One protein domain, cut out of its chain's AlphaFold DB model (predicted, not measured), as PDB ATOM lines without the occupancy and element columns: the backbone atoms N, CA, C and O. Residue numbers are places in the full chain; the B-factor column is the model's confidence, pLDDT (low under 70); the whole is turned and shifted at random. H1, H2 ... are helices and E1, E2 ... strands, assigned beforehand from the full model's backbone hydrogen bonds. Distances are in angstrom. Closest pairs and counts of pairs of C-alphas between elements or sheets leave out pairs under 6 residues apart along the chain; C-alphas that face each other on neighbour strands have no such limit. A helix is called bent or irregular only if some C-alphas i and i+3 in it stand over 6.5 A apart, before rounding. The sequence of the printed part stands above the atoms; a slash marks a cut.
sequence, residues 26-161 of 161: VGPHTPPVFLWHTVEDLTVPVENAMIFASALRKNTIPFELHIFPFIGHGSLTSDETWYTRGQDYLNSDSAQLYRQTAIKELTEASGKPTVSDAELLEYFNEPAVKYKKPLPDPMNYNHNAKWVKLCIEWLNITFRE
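Overview. This is residues 26 to 161 of the 161 residues of the protein "Peptidase_S9 domain-containing protein" of Paenibacillus sp. Soil750 (UniProt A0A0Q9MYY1). Look for two lobes along one long axis: in one, the small parallel sheet of E1 and E2 lies between H1 over one face and H6 over the other; in the other, H3 and H4 pack about perpendicular. Short H2 and H5 lie between the lobes. The 136 printed residues include, in order, E1, H1, E2, H2, H3, H4, H5 and H6, mostly helix. The whole is loose, with a radius of gyration of the C-alphas of 18.5 A, and spans 58 by 35 by 26 A.

Arrangement. Start at E1, residues 33 to 38, and its parallel neighbour E2, residues 63 to 68, at 11 degrees; N 35 and O 64 are within hydrogen-bond range at 2.8 A. With H1, residues 47 to 58, they form a strand-helix-strand unit, parallel neighbours with a helix between, its crossover right-handed; the closest C-alphas of E1 and H1, His 37 and Ala 49, are 6.8 A apart. Next find H2, residues 81 to 84. H3, residues 93 to 110, touches H4, residues 117 to 130, with residues 99 to 103 alone, closest at C-alphas 102 and 120, 7.0 A, about perpendicular at 90 degrees. H5, residues 138 to 144, is close to but not clearly touching H2, closest at C-alphas 138 and 83, 6.5 A. The closest C-alphas of E1 and H6, residues 146 to 159, are Phe 34 and Cys 151, 6.5 A apart. O i to N i+4 pairs are all within hydrogen-bond range in H1, H3 and H6, 8 of 10 in irregular H4, where C-alphas 124 and 127 are 7.3 A apart, and 0 of 3 in H5, with 2 of 4 O i to N i+3; H2 is too short for an i+4 pair.

Along the chain. Find C-alpha 33 at (76.521, 100.616, 95.652), where E1 begins its 16.9 A; H1 runs 16.3 A and E2 16.6 A. H2 runs 5.3 A, H3 25.6 A, H4 19.2 A and H5 10.7 A. H6 runs 19.8 A to C-alpha 159 at (65.347, 99.344, 98.345).

Size, cuts and confidence. The farthest C-alphas, Thr 60 and Gly 111, are 58.5 A apart. The printed part has no cut; E2 to H2 is a long link. Of the printed residues 53 are under pLDDT 70, among them 74 to 100 and 124 to 145.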
ATOM      1  N   VAL A  26      85.072  92.737  93.921       98.00
ATOM      2  CA  VAL A  26      83.669  92.776  93.478       98.00
ATOM      3  C   VAL A  26      83.183  91.393  93.038       98.00
ATOM      4  O   VAL A  26      83.777  90.768  92.161       98.00
ATOM      5  N   GLY A  27      82.039  90.952  93.569       97.00
ATOM      6  CA  GLY A  27      81.391  89.700  93.180       97.00
ATOM      7  C   GLY A  27      79.935  89.595  93.653       97.00
ATOM      8  O   GLY A  27      79.372  90.579  94.120       97.00
ATOM      9  N   PRO A  28      79.304  88.404  93.590       96.75
ATOM     10  CA  PRO A  28      77.882  88.222  93.930       96.75
ATOM     11  C   PRO A  28      77.489  88.593  95.369       96.75
ATOM     12  O   PRO A  28      76.309  88.731  95.670       96.75
ATOM     13  N   HIS A  29      78.469  88.708  96.264       96.88
ATOM     14  CA  HIS A  29      78.284  89.124  97.652       96.88
ATOM     15  C   HIS A  29      78.290  90.653  97.820       96.88
ATOM     16  O   HIS A  29      77.969  91.151  98.897       96.88
ATOM     17  N   THR A  30      78.694  91.401  96.790       97.94
ATOM     18  CA  THR A  30      78.748  92.861  96.822       97.94
ATOM     19  C   THR A  30      77.320  93.420  96.797       97.94
ATOM     20  O   THR A  30      76.560  93.088  95.883       97.94
ATOM     21  N   PRO A  31      76.921  94.252  97.778       96.62
ATOM     22  CA  PRO A  31      75.594  94.861  97.790       96.62
ATOM     23  C   PRO A  31      75.472  95.925  96.687       96.62
ATOM     24  O   PRO A  31      76.492  96.345  96.136       96.62
ATOM     25  N   PRO A  32      74.257  96.417  96.382       97.25
ATOM     26  CA  PRO A  32      74.106  97.617  95.571       97.25
ATOM     27  C   PRO A  32      74.947  98.776  96.122       97.25
ATOM     28  O   PRO A  32      75.010  98.964  97.339       97.25
ATOM     29  N   VAL A  33      75.569  99.567  95.244       97.50
ATOM     30  CA  VAL A  33      76.521 100.616  95.652       97.50
ATOM     31  C   VAL A  33      76.119 101.992  95.126       97.50
ATOM     32  O   VAL A  33      75.964 102.185  93.925       97.50
ATOM     33  N   PHE A  34      76.049 102.983  96.011       96.81
ATOM     34  CA  PHE A  34      76.050 104.392  95.623       96.81
ATOM     35  C   PHE A  34      77.467 104.954  95.751       96.81
ATOM     36  O   PHE A  34      78.066 104.885  96.824       96.81
ATOM     37  N   LEU A  35      77.998 105.521  94.670       95.62
ATOM     38  CA  LEU A  35      79.309 106.154  94.628       95.62
ATOM     39  C   LEU A  35      79.168 107.628  94.264       95.62
ATOM     40  O   LEU A  35      78.431 108.001  93.349       95.62
ATOM     41  N   TRP A  36      79.971 108.463  94.909       93.19
ATOM     42  CA  TRP A  36      80.222 109.814  94.438       93.19
ATOM     43  C   TRP A  36      81.699 110.164  94.601       93.19
ATOM     44  O   TRP A  36      82.369 109.618  95.477       93.19
ATOM     45  N   HIS A  37      82.210 111.044  93.742       92.06
ATOM     46  CA  HIS A  37      83.595 111.519  93.794       92.06
ATOM     47  C   HIS A  37      83.733 112.903  93.152       92.06
ATOM     48  O   HIS A  37      82.810 113.367  92.476       92.06
ATOM     49  N   THR A  38      84.887 113.552  93.311       88.25
ATOM     50  CA  THR A  38      85.194 114.835  92.659       88.25
ATOM     51  C   THR A  38      86.426 114.747  91.753       88.25
ATOM     52  O   THR A  38      87.389 114.048  92.054       88.25
ATOM     53  N   VAL A  39      86.424 115.466  90.627       88.00
ATOM     54  CA  VAL A  39      87.569 115.517  89.694       88.00
ATOM     55  C   VAL A  39      88.778 116.217  90.326       88.00
ATOM     56  O   VAL A  39      89.919 115.874  90.030       88.00
ATOM     57  N   GLU A  40      88.539 117.176  91.219       85.06
ATOM     58  CA  GLU A  40      89.582 117.940  91.910       85.06
ATOM     59  C   GLU A  40      90.183 117.226  93.140       85.06
ATOM     60  O   GLU A  40      91.039 117.802  93.819       85.06
ATOM     61  N   ASP A  41      89.797 115.978  93.442       85.06
ATOM     62  CA  ASP A  41      90.470 115.188  94.480       85.06
ATOM     63  C   ASP A  41      91.872 114.748  94.016       85.06
ATOM     64  O   ASP A  41      92.068 113.731  93.351       85.06
ATOM     65  N   LEU A  42      92.875 115.541  94.398       83.06
ATOM     66  CA  LEU A  42      94.288 115.265  94.128       83.06
ATOM     67  C   LEU A  42      94.911 114.245  95.097       83.06
ATOM     68  O   LEU A  42      96.041 113.806  94.872       83.06
ATOM     69  N   THR A  43      94.222 113.891  96.185       85.12
ATOM     70  CA  THR A  43      94.707 112.920  97.179       85.12
ATOM     71  C   THR A  43      94.321 111.504  96.767       85.12
ATOM     72  O   THR A  43      95.151 110.593  96.819       85.12
ATOM     73  N   VAL A  44      93.072 111.329  96.335       89.25
ATOM     74  CA  VAL A  44      92.520 110.081  95.810       89.25
ATOM     75  C   VAL A  44      91.961 110.364  94.413       89.25
ATOM     76  O   VAL A  44      90.853 110.883  94.297       89.25
ATOM     77  N   PRO A  45      92.707 110.020  93.345       91.38
ATOM     78  CA  PRO A  45      92.289 110.307  91.976       91.38
ATOM     79  C   PRO A  45      90.918 109.708  91.642       91.38
ATOM     80  O   PRO A  45      90.618 108.578  92.049       91.38
ATOM     81  N   VAL A  46      90.114 110.440  90.864       94.31
ATOM     82  CA  VAL A  46      88.758 110.047  90.431       94.31
ATOM     83  C   VAL A  46      88.721 108.711  89.687       94.31
ATOM     84  O   VAL A  46      87.718 107.995  89.712       94.31
ATOM     85  N   GLU A  47      89.842 108.319  89.093       95.81
ATOM     86  CA  GLU A  47      90.056 107.027  88.456       95.81
ATOM     87  C   GLU A  47      89.747 105.851  89.386       95.81
ATOM     88  O   GLU A  47      89.204 104.858  88.909       95.81
ATOM     89  N   ASN A  48      89.991 105.963  90.696       95.06
ATOM     90  CA  ASN A  48      89.650 104.898  91.649       95.06
ATOM     91  C   ASN A  48      88.139 104.606  91.644       95.06
ATOM     92  O   ASN A  48      87.727 103.447  91.563       95.06
ATOM     93  N   ALA A  49      87.305 105.652  91.648       96.44
ATOM     94  CA  ALA A  49      85.853 105.505  91.578       96.44
ATOM     95  C   ALA A  49      85.409 104.918  90.227       96.44
ATOM     96  O   ALA A  49      84.542 104.045  90.180       96.44
ATOM     97  N   MET A  50      86.034 105.349  89.124       97.94
ATOM     98  CA  MET A  50      85.724 104.843  87.780       97.94
ATOM     99  C   MET A  50      86.101 103.365  87.604       97.94
ATOM    100  O   MET A  50      85.335 102.595  87.018       97.94
ATOM    101  N   ILE A  51      87.257 102.951  88.126       98.06
ATOM    102  CA  ILE A  51      87.732 101.562  88.080       98.06
ATOM    103  C   ILE A  51      86.801 100.659  88.898       98.06
ATOM    104  O   ILE A  51      86.342  99.631  88.389       98.06
ATOM    105  N   PHE A  52      86.434 101.071  90.115       98.44
ATOM    106  CA  PHE A  52      85.508 100.313  90.955       98.44
ATOM    107  C   PHE A  52      84.108 100.207  90.321       98.44
ATOM    108  O   PHE A  52      83.554  99.112  90.224       98.44
ATOM    109  N   ALA A  53      83.575 101.299  89.762       98.50
ATOM    110  CA  ALA A  53      82.319 101.280  89.008       98.50
ATOM    111  C   ALA A  53      82.371 100.349  87.783       98.50
ATOM    112  O   ALA A  53      81.411  99.628  87.496       98.50
ATOM    113  N   SER A  54      83.508 100.295  87.079       98.50
ATOM    114  CA  SER A  54      83.692  99.328  85.994       98.50
ATOM    115  C   SER A  54      83.634  97.883  86.495       98.50
ATOM    116  O   SER A  54      83.058  97.038  85.803       98.50
ATOM    117  N   ALA A  55      84.201  97.583  87.665       98.56
ATOM    118  CA  ALA A  55      84.146  96.251  88.264       98.56
ATOM    119  C   ALA A  55      82.722  95.871  88.707       98.56
ATOM    120  O   ALA A  55      82.276  94.757  88.415       98.56
ATOM    121  N   LEU A  56      81.974  96.806  89.306       98.62
ATOM    122  CA  LEU A  56      80.548  96.648  89.629       98.62
ATOM    123  C   LEU A  56      79.732  96.319  88.376       98.62
ATOM    124  O   LEU A  56      79.003  95.325  88.343       98.62
ATOM    125  N   ARG A  57      79.938  97.079  87.290       98.44
ATOM    126  CA  ARG A  57      79.262  96.844  86.008       98.44
ATOM    127  C   ARG A  57      79.571  95.473  85.410       98.44
ATOM    128  O   ARG A  57      78.661  94.847  84.858       98.44
ATOM    129  N   LYS A  58      80.831  95.027  85.467       98.38
ATOM    130  CA  LYS A  58      81.266  93.713  84.954       98.38
ATOM    131  C   LYS A  58      80.619  92.558  85.719       98.38
ATOM    132  O   LYS A  58      80.255  91.564  85.101       98.38
ATOM    133  N   ASN A  59      80.426  92.717  87.026       98.38
ATOM    134  CA  ASN A  59      79.805  91.717  87.896       98.38
ATOM    135  C   ASN A  59      78.278  91.858  88.015       98.38
ATOM    136  O   ASN A  59      77.655  91.124  88.772       98.38
ATOM    137  N   THR A  60      77.656  92.755  87.240       97.88
ATOM    138  CA  THR A  60      76.197  92.985  87.250       97.88
ATOM    139  C   THR A  60      75.667  93.391  88.633       97.88
ATOM    140  O   THR A  60      74.549  93.054  89.010       97.88
ATOM    141  N   ILE A  61      76.470  94.138  89.395       98.06
ATOM    142  CA  ILE A  61      76.052  94.705  90.679       98.06
ATOM    143  C   ILE A  61      75.317  96.023  90.408       98.06
ATOM    144  O   ILE A  61      75.852  96.844  89.658       98.06
ATOM    145  N   PRO A  62      74.112  96.256  90.960       96.75
ATOM    146  CA  PRO A  62      73.427  97.536  90.814       96.75
ATOM    147  C   PRO A  62      74.251  98.660  91.443       96.75
ATOM    148  O   PRO A  62      74.699  98.541  92.582       96.75
ATOM    149  N   PHE A  63      74.456  99.756  90.720       97.81
ATOM    150  CA  PHE A  63      75.177 100.899  91.264       97.81
ATOM    151  C   PHE A  63      74.744 102.216  90.626       97.81
ATOM    152  O   PHE A  63      74.191 102.233  89.525       97.81
ATOM    153  N   GLU A  64      75.057 103.311  91.307       97.81
ATOM    154  CA  GLU A  64      74.976 104.677  90.790       97.81
ATOM    155  C   GLU A  64      76.304 105.393  91.059       97.81
ATOM    156  O   GLU A  64      76.899 105.208  92.119       97.81
ATOM    157  N   LEU A  65      76.803 106.167  90.091       97.06
ATOM    158  CA  LEU A  65      78.057 106.918  90.203       97.06
ATOM    159  C   LEU A  65      77.834 108.379  89.810       97.06
ATOM    160  O   LEU A  65      77.456 108.659  88.673       97.06
ATOM    161  N   HIS A  66      78.165 109.297  90.717       94.62
ATOM    162  CA  HIS A  66      78.198 110.739  90.456       94.62
ATOM    163  C   HIS A  66      79.621 111.285  90.522       94.62
ATOM    164  O   HIS A  66      80.295 111.153  91.539       94.62
ATOM    165  N   ILE A  67      80.070 111.941  89.453       92.44
ATOM    166  CA  ILE A  67      81.361 112.633  89.422       92.44
ATOM    167  C   ILE A  67      81.102 114.132  89.348       92.44
ATOM    168  O   ILE A  67      80.525 114.627  88.379       92.44
ATOM    169  N   PHE A  68      81.557 114.851  90.365       87.56
ATOM    170  CA  PHE A  68      81.428 116.298  90.443       87.56
ATOM    171  C   PHE A  68      82.731 116.993  90.026       87.56
ATOM    172  O   PHE A  68      83.815 116.479  90.286       87.56
ATOM    173  N   PRO A  69      82.669 118.163  89.376       80.94
ATOM    174  CA  PRO A  69      83.864 118.804  88.829       80.94
ATOM    175  C   PRO A  69      84.761 119.450  89.889       80.94
ATOM    176  O   PRO A  69      85.967 119.500  89.693       80.94
ATOM    177  N   PHE A  70      84.191 119.945  90.986       72.81
ATOM    178  CA  PHE A  70      84.900 120.814  91.928       72.81
ATOM    179  C   PHE A  70      85.156 120.136  93.267       72.81
ATOM    180  O   PHE A  70      84.537 119.115  93.550       72.81
ATOM    181  N   ILE A  71      85.975 120.780  94.101       66.94
ATOM    182  CA  ILE A  71      86.244 120.466  95.510       66.94
ATOM    183  C   ILE A  71      87.204 119.285  95.696       66.94
ATOM    184  O   ILE A  71      87.072 118.243  95.068       66.94
ATOM    185  N   GLY A  72      88.178 119.455  96.594       68.06
ATOM    186  CA  GLY A  72      89.196 118.450  96.896       68.06
ATOM    187  C   GLY A  72      88.774 117.400  97.929       68.06
ATOM    188  O   GLY A  72      87.628 117.334  98.378       68.06
ATOM    189  N   HIS A  73      89.752 116.589  98.329       72.69
ATOM    190  CA  HIS A  73      89.599 115.490  99.279       72.69
ATOM    191  C   HIS A  73      88.911 115.877 100.602       72.69
ATOM    192  O   HIS A  73      89.173 116.946 101.151       72.69
ATOM    193  N   GLY A  74      88.115 114.959 101.164       67.00
ATOM    194  CA  GLY A  74      87.578 115.075 102.531       67.00
ATOM    195  C   GLY A  74      86.350 115.979 102.681       67.00
ATOM    196  O   GLY A  74      86.032 116.431 103.781       67.00
ATOM    197  N   SER A  75      85.646 116.242 101.587       61.84
ATOM    198  CA  SER A  75      84.587 117.249 101.537       61.84
ATOM    199  C   SER A  75      83.227 116.682 101.929       61.84
ATOM    200  O   SER A  75      82.356 116.536 101.084       61.84
ATOM    201  N   LEU A  76      83.105 116.354 103.223       63.88
ATOM    202  CA  LEU A  76      81.964 115.792 103.972       63.88
ATOM    203  C   LEU A  76      80.570 115.957 103.311       63.88
ATOM    204  O   LEU A  76      80.291 115.338 102.288       63.88
ATOM    205  N   THR A  77      79.636 116.712 103.902       58.41
ATOM    206  CA  THR A  77      78.281 116.862 103.330       58.41
ATOM    207  C   THR A  77      78.193 118.001 102.316       58.41
ATOM    208  O   THR A  77      77.247 118.030 101.541       58.41
ATOM    209  N   SER A  78      79.185 118.901 102.287       54.00
ATOM    210  CA  SER A  78      79.348 120.048 101.373       54.00
ATOM    211  C   SER A  78      78.095 120.898 101.070       54.00
ATOM    212  O   SER A  78      78.104 121.638 100.098       54.00
ATOM    213  N   ASP A  79      77.019 120.820 101.861       51.25
ATOM    214  CA  ASP A  79      75.793 121.624 101.747       51.25
ATOM    215  C   ASP A  79      75.944 123.149 101.957       51.25
ATOM    216  O   ASP A  79      76.976 123.673 102.368       51.25
ATOM    217  N   GLU A  80      74.877 123.895 101.645       43.25
ATOM    218  CA  GLU A  80      74.810 125.359 101.797       43.25
ATOM    219  C   GLU A  80      75.189 125.836 103.211       43.25
ATOM    220  O   GLU A  80      75.641 126.976 103.385       43.25
ATOM    221  N   THR A  81      75.040 124.975 104.226       46.66
ATOM    222  CA  THR A  81      75.356 125.309 105.619       46.66
ATOM    223  C   THR A  81      76.855 125.334 105.901       46.66
ATOM    224  O   THR A  81      77.261 125.997 106.852       46.66
ATOM    225  N   TRP A  82      77.693 124.748 105.033       42.38
ATOM    226  CA  TRP A  82      79.154 124.830 105.160       42.38
ATOM    227  C   TRP A  82      79.681 126.258 105.019       42.38
ATOM    228  O   TRP A  82      80.693 126.585 105.639       42.38
ATOM    229  N   TYR A  83      78.993 127.107 104.244       39.94
ATOM    230  CA  TYR A  83      79.429 128.479 103.968       39.94
ATOM    231  C   TYR A  83      78.474 129.567 104.484       39.94
ATOM    232  O   TYR A  83      78.932 130.617 104.923       39.94
ATOM    233  N   THR A  84      77.149 129.366 104.433       37.06
ATOM    234  CA  THR A  84      76.196 130.488 104.601       37.06
ATOM    235  C   THR A  84      75.507 130.590 105.959       37.06
ATOM    236  O   THR A  84      74.858 131.603 106.226       37.06
ATOM    237  N   ARG A  85      75.639 129.604 106.857       36.22
ATOM    238  CA  ARG A  85      74.973 129.657 108.167       36.22
ATOM    239  C   ARG A  85      75.879 129.226 109.309       36.22
ATOM    240  O   ARG A  85      75.905 128.057 109.669       36.22
ATOM    241  N   GLY A  86      76.436 130.223 110.000       39.94
ATOM    242  CA  GLY A  86      76.929 130.194 111.391       39.94
ATOM    243  C   GLY A  86      75.993 129.585 112.452       39.94
ATOM    244  O   GLY A  86      76.206 129.817 113.634       39.94
ATOM    245  N   GLN A  87      74.924 128.876 112.076       34.22
ATOM    246  CA  GLN A  87      73.817 128.491 112.959       34.22
ATOM    247  C   GLN A  87      73.302 127.050 112.750       34.22
ATOM    248  O   GLN A  87      72.727 126.513 113.686       34.22
ATOM    249  N   ASP A  88      73.559 126.381 111.614       39.72
ATOM    250  CA  ASP A  88      73.097 124.990 111.367       39.72
ATOM    251  C   ASP A  88      74.246 123.952 111.370       39.72
ATOM    252  O   ASP A  88      74.081 122.811 110.949       39.72
ATOM    253  N   TYR A  89      75.396 124.300 111.962       41.72
ATOM    254  CA  TYR A  89      76.527 123.396 112.258       41.72
ATOM    255  C   TYR A  89      76.192 122.252 113.246       41.72
ATOM    256  O   TYR A  89      77.079 121.526 113.693       41.72
ATOM    257  N   LEU A  90      74.927 122.104 113.644       41.09
ATOM    258  CA  LEU A  90      74.523 121.348 114.825       41.09
ATOM    259  C   LEU A  90      74.226 119.860 114.584       41.09
ATOM    260  O   LEU A  90      74.075 119.154 115.569       41.09
ATOM    261  N   ASN A  91      74.206 119.344 113.349       38.50
ATOM    262  CA  ASN A  91      73.676 117.985 113.109       38.50
ATOM    263  C   ASN A  91      74.591 116.995 112.359       38.50
ATOM    264  O   ASN A  91      74.120 115.922 111.990       38.50
ATOM    265  N   SER A  92      75.887 117.282 112.162       47.09
ATOM    266  CA  SER A  92      76.855 116.219 111.833       47.09
ATOM    267  C   SER A  92      77.979 116.168 112.869       47.09
ATOM    268  O   SER A  92      78.680 117.156 113.098       47.09
ATOM    269  N   ASP A  93      78.139 115.006 113.506       48.06
ATOM    270  CA  ASP A  93      79.083 114.787 114.614       48.06
ATOM    271  C   ASP A  93      80.527 115.163 114.241       48.06
ATOM    272  O   ASP A  93      81.295 115.661 115.063       48.06
ATOM    273  N   SER A  94      80.895 114.988 112.970       44.53
ATOM    274  CA  SER A  94      82.239 115.273 112.462       44.53
ATOM    275  C   SER A  94      82.530 116.775 112.388       44.53
ATOM    276  O   SER A  94      83.594 117.214 112.817       44.53
ATOM    277  N   ALA A  95      81.594 117.583 111.876       50.78
ATOM    278  CA  ALA A  95      81.782 119.029 111.739       50.78
ATOM    279  C   ALA A  95      81.816 119.729 113.105       50.78
ATOM    280  O   ALA A  95      82.623 120.638 113.322       50.78
ATOM    281  N   GLN A  96      80.992 119.262 114.053       52.22
ATOM    282  CA  GLN A  96      81.056 119.725 115.436       52.22
ATOM    283  C   GLN A  96      82.410 119.418 116.071       52.22
ATOM    284  O   GLN A  96      82.980 120.299 116.712       52.22
ATOM    285  N   LEU A  97      82.941 118.209 115.871       53.66
ATOM    286  CA  LEU A  97      84.236 117.824 116.421       53.66
ATOM    287  C   LEU A  97      85.360 118.719 115.883       53.66
ATOM    288  O   LEU A  97      86.141 119.247 116.671       53.66
ATOM    289  N   TYR A  98      85.406 118.975 114.572       60.81
ATOM    290  CA  TYR A  98      86.403 119.883 113.991       60.81
ATOM    291  C   TYR A  98      86.273 121.315 114.519       60.81
ATOM    292  O   TYR A  98      87.285 121.937 114.847       60.81
ATOM    293  N   ARG A  99      85.047 121.834 114.666       67.44
ATOM    294  CA  ARG A  99      84.819 123.167 115.245       67.44
ATOM    295  C   ARG A  99      85.225 123.227 116.715       67.44
ATOM    296  O   ARG A  99      85.847 124.201 117.122       67.44
ATOM    297  N   GLN A 100      84.898 122.212 117.512       68.75
ATOM    298  CA  GLN A 100      85.281 122.145 118.925       68.75
ATOM    299  C   GLN A 100      86.801 122.076 119.090       68.75
ATOM    300  O   GLN A 100      87.348 122.792 119.927       68.75
ATOM    301  N   THR A 101      87.481 121.286 118.258       75.31
ATOM    302  CA  THR A 101      88.948 121.224 118.220       75.31
ATOM    303  C   THR A 101      89.546 122.579 117.846       75.31
ATOM    304  O   THR A 101      90.382 123.085 118.586       75.31
ATOM    305  N   ALA A 102      89.049 123.226 116.787       78.75
ATOM    306  CA  ALA A 102      89.505 124.557 116.383       78.75
ATOM    307  C   ALA A 102      89.304 125.608 117.491       78.75
ATOM    308  O   ALA A 102      90.212 126.374 117.796       78.75
ATOM    309  N   ILE A 103      88.133 125.622 118.143       78.62
ATOM    310  CA  ILE A 103      87.852 126.524 119.272       78.62
ATOM    311  C   ILE A 103      88.822 126.269 120.419       78.62
ATOM    312  O   ILE A 103      89.337 127.225 120.996       78.62
ATOM    313  N   LYS A 104      89.065 125.001 120.758       82.00
ATOM    314  CA  LYS A 104      89.991 124.621 121.823       82.00
ATOM    315  C   LYS A 104      91.404 125.117 121.517       82.00
ATOM    316  O   LYS A 104      91.974 125.819 122.344       82.00
ATOM    317  N   GLU A 105      91.927 124.829 120.328       84.88
ATOM    318  CA  GLU A 105      93.275 125.243 119.922       84.88
ATOM    319  C   GLU A 105      93.430 126.769 119.896       84.88
ATOM    320  O   GLU A 105      94.398 127.307 120.428       84.88
ATOM    321  N   LEU A 106      92.442 127.491 119.358       83.31
ATOM    322  CA  LEU A 106      92.452 128.956 119.324       83.31
ATOM    323  C   LEU A 106      92.331 129.575 120.723       83.31
ATOM    324  O   LEU A 106      92.966 130.592 121.011       83.31
ATOM    325  N   THR A 107      91.544 128.965 121.611       86.31
ATOM    326  CA  THR A 107      91.416 129.375 123.020       86.31
ATOM    327  C   THR A 107      92.736 129.173 123.761       86.31
ATOM    328  O   THR A 107      93.198 130.080 124.454       86.31
ATOM    329  N   GLU A 108      93.380 128.020 123.574       87.44
ATOM    330  CA  GLU A 108      94.681 127.695 124.169       87.44
ATOM    331  C   GLU A 108      95.798 128.611 123.642       87.44
ATOM    332  O   GLU A 108      96.613 129.094 124.427       87.44
ATOM    333  N   ALA A 109      95.806 128.912 122.340       83.19
ATOM    334  CA  ALA A 109      96.812 129.771 121.715       83.19
ATOM    335  C   ALA A 109      96.652 131.259 122.072       83.19
ATOM    336  O   ALA A 109      97.646 131.967 122.238       83.19
ATOM    337  N   SER A 110      95.414 131.755 122.175       85.62
ATOM    338  CA  SER A 110      95.135 133.182 122.403       85.62
ATOM    339  C   SER A 110      94.923 133.558 123.872       85.62
ATOM    340  O   SER A 110      94.982 134.740 124.212       85.62
ATOM    341  N   GLY A 111      94.625 132.582 124.739       84.62
ATOM    342  CA  GLY A 111      94.207 132.805 126.126       84.62
ATOM    343  C   GLY A 111      92.830 133.470 126.272       84.62
ATOM    344  O   GLY A 111      92.431 133.809 127.388       84.62
ATOM    345  N   LYS A 112      92.098 133.686 125.169       82.44
ATOM    346  CA  LYS A 112      90.758 134.286 125.184       82.44
ATOM    347  C   LYS A 112      89.704 133.203 125.435       82.44
ATOM    348  O   LYS A 112      89.729 132.186 124.755       82.44
ATOM    349  N   PRO A 113      88.711 133.433 126.312       76.81
ATOM    350  CA  PRO A 113      87.676 132.443 126.632       76.81
ATOM    351  C   PRO A 113      86.647 132.222 125.509       76.81
ATOM    352  O   PRO A 113      85.771 131.371 125.634       76.81
ATOM    353  N   THR A 114      86.704 133.018 124.440       79.62
ATOM    354  CA  THR A 114      85.747 133.012 123.332       79.62
ATOM    355  C   THR A 114      86.478 133.224 122.016       79.62
ATOM    356  O   THR A 114      87.322 134.117 121.931       79.62
ATOM    357  N   VAL A 115      86.090 132.462 120.994       79.38
ATOM    358  CA  VAL A 115      86.597 132.571 119.620       79.38
ATOM    359  C   VAL A 115      85.480 133.108 118.726       79.38
ATOM    360  O   VAL A 115      84.354 132.608 118.777       79.38
ATOM    361  N   SER A 116      85.773 134.136 117.934       80.75
ATOM    362  CA  SER A 116      84.832 134.720 116.971       80.75
ATOM    363  C   SER A 116      84.722 133.898 115.682       80.75
ATOM    364  O   SER A 116      85.639 133.166 115.311       80.75
ATOM    365  N   ASP A 117      83.623 134.066 114.945       71.62
ATOM    366  CA  ASP A 117      83.452 133.414 113.638       71.62
ATOM    367  C   ASP A 117      84.525 133.848 112.624       71.62
ATOM    368  O   ASP A 117      84.913 133.054 111.776       71.62
ATOM    369  N   ALA A 118      85.054 135.073 112.739       73.25
ATOM    370  CA  ALA A 118      86.165 135.542 111.914       73.25
ATOM    371  C   ALA A 118      87.476 134.798 112.228       73.25
ATOM    372  O   ALA A 118      88.175 134.395 111.305       73.25
ATOM    373  N   GLU A 119      87.776 134.566 113.512       74.38
ATOM    374  CA  GLU A 119      88.951 133.790 113.945       74.38
ATOM    375  C   GLU A 119      88.833 132.315 113.518       74.38
ATOM    376  O   GLU A 119      89.809 131.723 113.064       74.38
ATOM    377  N   LEU A 120      87.632 131.727 113.590       71.38
ATOM    378  CA  LEU A 120      87.384 130.376 113.067       71.38
ATOM    379  C   LEU A 120      87.542 130.316 111.549       71.38
ATOM    380  O   LEU A 120      88.156 129.388 111.025       71.38
ATOM    381  N   LEU A 121      86.997 131.303 110.841       66.62
ATOM    382  CA  LEU A 121      87.112 131.385 109.392       66.62
ATOM    383  C   LEU A 121      88.578 131.526 108.970       66.62
ATOM    384  O   LEU A 121      88.992 130.881 108.014       66.62
ATOM    385  N   GLU A 122      89.374 132.324 109.679       72.25
ATOM    386  CA  GLU A 122      90.811 132.440 109.434       72.25
ATOM    387  C   GLU A 122      91.541 131.120 109.706       72.25
ATOM    388  O   GLU A 122      92.313 130.684 108.859       72.25
ATOM    389  N   TYR A 123      91.240 130.433 110.812       72.44
ATOM    390  CA  TYR A 123      91.824 129.130 111.150       72.44
ATOM    391  C   TYR A 123      91.563 128.069 110.074       72.44
ATOM    392  O   TYR A 123      92.491 127.424 109.589       72.44
ATOM    393  N   PHE A 124      90.312 127.915 109.631       69.19
ATOM    394  CA  PHE A 124      89.976 126.931 108.596       69.19
ATOM    395  C   PHE A 124      90.516 127.310 107.213       69.19
ATOM    396  O   PHE A 124      90.761 126.432 106.384       69.19
ATOM    397  N   ASN A 125      90.742 128.601 106.969       66.19
ATOM    398  CA  ASN A 125      91.321 129.093 105.725       66.19
ATOM    399  C   ASN A 125      92.843 129.274 105.785       66.19
ATOM    400  O   ASN A 125      93.432 129.575 104.747       66.19
ATOM    401  N   GLU A 126      93.499 129.062 106.931       68.62
ATOM    402  CA  GLU A 126      94.949 129.237 107.105       68.62
ATOM    403  C   GLU A 126      95.744 128.476 106.034       68.62
ATOM    404  O   GLU A 126      96.613 129.089 105.410       68.62
ATOM    405  N   PRO A 127      95.404 127.220 105.668       57.34
ATOM    406  CA  PRO A 127      96.066 126.539 104.559       57.34
ATOM    407  C   PRO A 127      95.848 127.241 103.210       57.34
ATOM    408  O   PRO A 127      96.789 127.391 102.429       57.34
ATOM    409  N   ALA A 128      94.630 127.701 102.913       56.00
ATOM    410  CA  ALA A 128      94.328 128.390 101.657       56.00
ATOM    411  C   ALA A 128      95.092 129.722 101.549       56.00
ATOM    412  O   ALA A 128      95.706 130.004 100.519       56.00
ATOM    413  N   VAL A 129      95.141 130.486 102.643       60.41
ATOM    414  CA  VAL A 129      95.875 131.754 102.767       60.41
ATOM    415  C   VAL A 129      97.388 131.522 102.656       60.41
ATOM    416  O   VAL A 129      98.057 132.158 101.838       60.41
ATOM    417  N   LYS A 130      97.931 130.559 103.412       61.34
ATOM    418  CA  LYS A 130      99.359 130.197 103.449       61.34
ATOM    419  C   LYS A 130      99.889 129.750 102.092       61.34
ATOM    420  O   LYS A 130     100.999 130.121 101.713       61.34
ATOM    421  N   TYR A 131      99.096 128.988 101.344       59.25
ATOM    422  CA  TYR A 131      99.477 128.491 100.022       59.25
ATOM    423  C   TYR A 131      98.966 129.365  98.867       59.25
ATOM    424  O   TYR A 131      99.094 128.959  97.712       59.25
ATOM    425  N   LYS A 132      98.410 130.557  99.153       62.62
ATOM    426  CA  LYS A 132      97.803 131.473  98.166       62.62
ATOM    427  C   LYS A 132      96.833 130.769  97.210       62.62
ATOM    428  O   LYS A 132      96.752 131.114  96.029       62.62
ATOM    429  N   LYS A 133      96.123 129.755  97.701       49.34
ATOM    430  CA  LYS A 133      95.095 129.079  96.918       49.34
ATOM    431  C   LYS A 133      93.857 129.976  96.893       49.34
ATOM    432  O   LYS A 133      93.521 130.545  97.934       49.34
ATOM    433  N   PRO A 134      93.196 130.143  95.735       50.59
ATOM    434  CA  PRO A 134      91.938 130.872  95.686       50.59
ATOM    435  C   PRO A 134      90.967 130.246  96.685       50.59
ATOM    436  O   PRO A 134      90.860 129.017  96.756       50.59
ATOM    437  N   LEU A 135      90.298 131.094  97.474       53.22
ATOM    438  CA  LEU A 135      89.214 130.617  98.315       53.22
ATOM    439  C   LEU A 135      88.159 130.003  97.391       53.22
ATOM    440  O   LEU A 135      87.812 130.621  96.379       53.22
ATOM    441  N   PRO A 136      87.704 128.784  97.681       52.66
ATOM    442  CA  PRO A 136      86.778 128.100  96.801       52.66
ATOM    443  C   PRO A 136      85.465 128.887  96.637       52.66
ATOM    444  O   PRO A 136      84.947 129.423  97.616       52.66
ATOM    445  N   ASP A 137      84.926 128.966  95.413       55.34
ATOM    446  CA  ASP A 137      83.632 129.619  95.162       55.34
ATOM    447  C   ASP A 137      82.531 128.869  95.935       55.34
ATOM    448  O   ASP A 137      82.316 127.682  95.671       55.34
ATOM    449  N   PRO A 138      81.809 129.527  96.859       52.84
ATOM    450  CA  PRO A 138      80.743 128.906  97.644       52.84
ATOM    451  C   PRO A 138      79.674 128.226  96.790       52.84
ATOM    452  O   PRO A 138      79.092 127.218  97.190       52.84
ATOM    453  N   MET A 139      79.421 128.751  95.590       53.62
ATOM    454  CA  MET A 139      78.417 128.207  94.685       53.62
ATOM    455  C   MET A 139      78.837 126.847  94.104       53.62
ATOM    456  O   MET A 139      77.977 126.020  93.789       53.62
ATOM    457  N   ASN A 140      80.144 126.563  94.049       54.75
ATOM    458  CA  ASN A 140      80.670 125.256  93.646       54.75
ATOM    459  C   ASN A 140      80.413 124.167  94.711       54.75
ATOM    460  O   ASN A 140      80.318 122.993  94.357       54.75
ATOM    461  N   TYR A 141      80.211 124.534  95.986       58.84
ATOM    462  CA  TYR A 141      79.901 123.601  97.089       58.84
ATOM    463  C   TYR A 141      78.469 123.107  97.042       58.84
ATOM    464  O   TYR A 141      78.225 121.902  97.129       58.84
ATOM    465  N   ASN A 142      77.532 124.007  96.753       62.19
ATOM    466  CA  ASN A 142      76.113 123.672  96.656       62.19
ATOM    467  C   ASN A 142      75.811 122.618  95.592       62.19
ATOM    468  O   ASN A 142      74.816 121.897  95.695       62.19
ATOM    469  N   HIS A 143      76.632 122.532  94.544       67.19
ATOM    470  CA  HIS A 143      76.470 121.499  93.533       67.19
ATOM    471  C   HIS A 143      76.845 120.118  94.077       67.19
ATOM    472  O   HIS A 143      76.060 119.181  93.939       67.19
ATOM    473  N   ASN A 144      77.991 120.014  94.744       67.31
ATOM    474  CA  ASN A 144      78.506 118.752  95.259       67.31
ATOM    475  C   ASN A 144      77.678 118.243  96.436       67.31
ATOM    476  O   ASN A 144      77.405 117.052  96.510       67.31
ATOM    477  N   ALA A 145      77.168 119.147  97.278       69.12
ATOM    478  CA  ALA A 145      76.210 118.859  98.347       69.12
ATOM    479  C   ALA A 145      75.032 117.966  97.952       69.12
ATOM    480  O   ALA A 145      74.403 117.305  98.781       69.12
ATOM    481  N   LYS A 146      74.664 118.009  96.666       78.31
ATOM    482  CA  LYS A 146      73.520 117.270  96.142       78.31
ATOM    483  C   LYS A 146      73.730 115.765  96.217       78.31
ATOM    484  O   LYS A 146      72.727 115.059  96.177       78.31
ATOM    485  N   TRP A 147      74.965 115.276  96.378       83.31
ATOM    486  CA  TRP A 147      75.250 113.844  96.499       83.31
ATOM    487  C   TRP A 147      74.421 113.184  97.611       83.31
ATOM    488  O   TRP A 147      73.917 112.086  97.405       83.31
ATOM    489  N   VAL A 148      74.188 113.865  98.745       83.50
ATOM    490  CA  VAL A 148      73.380 113.322  99.855       83.50
ATOM    491  C   VAL A 148      71.930 113.118  99.420       83.50
ATOM    492  O   VAL A 148      71.345 112.065  99.660       83.50
ATOM    493  N   LYS A 149      71.351 114.114  98.738       85.19
ATOM    494  CA  LYS A 149      69.977 114.037  98.220       85.19
ATOM    495  C   LYS A 149      69.858 112.944  97.159       85.19
ATOM    496  O   LYS A 149      68.922 112.158  97.214       85.19
ATOM    497  N   LEU A 150      70.826 112.864  96.247       89.94
ATOM    498  CA  LEU A 150      70.892 111.822  95.219       89.94
ATOM    499  C   LEU A 150      70.992 110.423  95.841       89.94
ATOM    500  O   LEU A 150      70.275 109.526  95.420       89.94
ATOM    501  N   CYS A 151      71.799 110.254  96.892       90.00
ATOM    502  CA  CYS A 151      71.907 108.998  97.630       90.00
ATOM    503  C   CYS A 151      70.571 108.597  98.270       90.00
ATOM    504  O   CYS A 151      70.147 107.454  98.137       90.00
ATOM    505  N   ILE A 152      69.870 109.537  98.913       87.94
ATOM    506  CA  ILE A 152      68.547 109.278  99.503       87.94
ATOM    507  C   ILE A 152      67.544 108.839  98.429       87.94
ATOM    508  O   ILE A 152      66.830 107.856  98.631       87.94
ATOM    509  N   GLU A 153      67.493 109.533  97.292       92.19
ATOM    510  CA  GLU A 153      66.617 109.150  96.178       92.19
ATOM    511  C   GLU A 153      66.983 107.772  95.618       92.19
ATOM    512  O   GLU A 153      66.111 106.923  95.439       92.19
ATOM    513  N   TRP A 154      68.273 107.499  95.425       94.19
ATOM    514  CA  TRP A 154      68.746 106.200  94.957       94.19
ATOM    515  C   TRP A 154      68.402 105.067  95.930       94.19
ATOM    516  O   TRP A 154      67.942 104.010  95.499       94.19
ATOM    517  N   LEU A 155      68.554 105.285  97.241       92.44
ATOM    518  CA  LEU A 155      68.142 104.327  98.269       92.44
ATOM    519  C   LEU A 155      66.637 104.054  98.200       92.44
ATOM    520  O   LEU A 155      66.217 102.901  98.303       92.44
ATOM    521  N   ASN A 156      65.828 105.096  97.985       92.50
ATOM    522  CA  ASN A 156      64.385 104.946  97.831       92.50
ATOM    523  C   ASN A 156      64.029 104.123  96.585       92.50
ATOM    524  O   ASN A 156      63.152 103.275  96.669       92.50
ATOM    525  N   ILE A 157      64.712 104.338  95.460       91.94
ATOM    526  CA  ILE A 157      64.479 103.599  94.209       91.94
ATOM    527  C   ILE A 157      64.965 102.147  94.311       91.94
ATOM    528  O   ILE A 157      64.345 101.244  93.756       91.94
ATOM    529  N   THR A 158      66.082 101.920  94.999       91.69
ATOM    530  CA  THR A 158      66.768 100.621  95.015       91.69
ATOM    531  C   THR A 158      66.187  99.661  96.050       91.69
ATOM    532  O   THR A 158      66.194  98.452  95.822       91.69
ATOM    533  N   PHE A 159      65.701 100.174  97.187       90.44
ATOM    534  CA  PHE A 159      65.347  99.344  98.345       90.44
ATOM    535  C   PHE A 159      63.924  99.521  98.873       90.44
ATOM    536  O   PHE A 159      63.548  98.781  99.783       90.44
ATOM    537  N   ARG A 160      63.124 100.473  98.375       79.12
ATOM    538  CA  ARG A 160      61.701 100.498  98.744       79.12
ATOM    539  C   ARG A 160      60.918  99.551  97.842       79.12
ATOM    540  O   ARG A 160      60.981  99.671  96.622       79.12
ATOM    541  N   GLU A 161      60.197  98.636  98.485       57.88
ATOM    542  CA  GLU A 161      59.099  97.857  97.900       57.88
ATOM    543  C   GLU A 161      57.859  98.731  97.664       57.88
ATOM    544  O   GLU A 161      57.568  99.603  98.523       57.88
TER     545      GLU A 161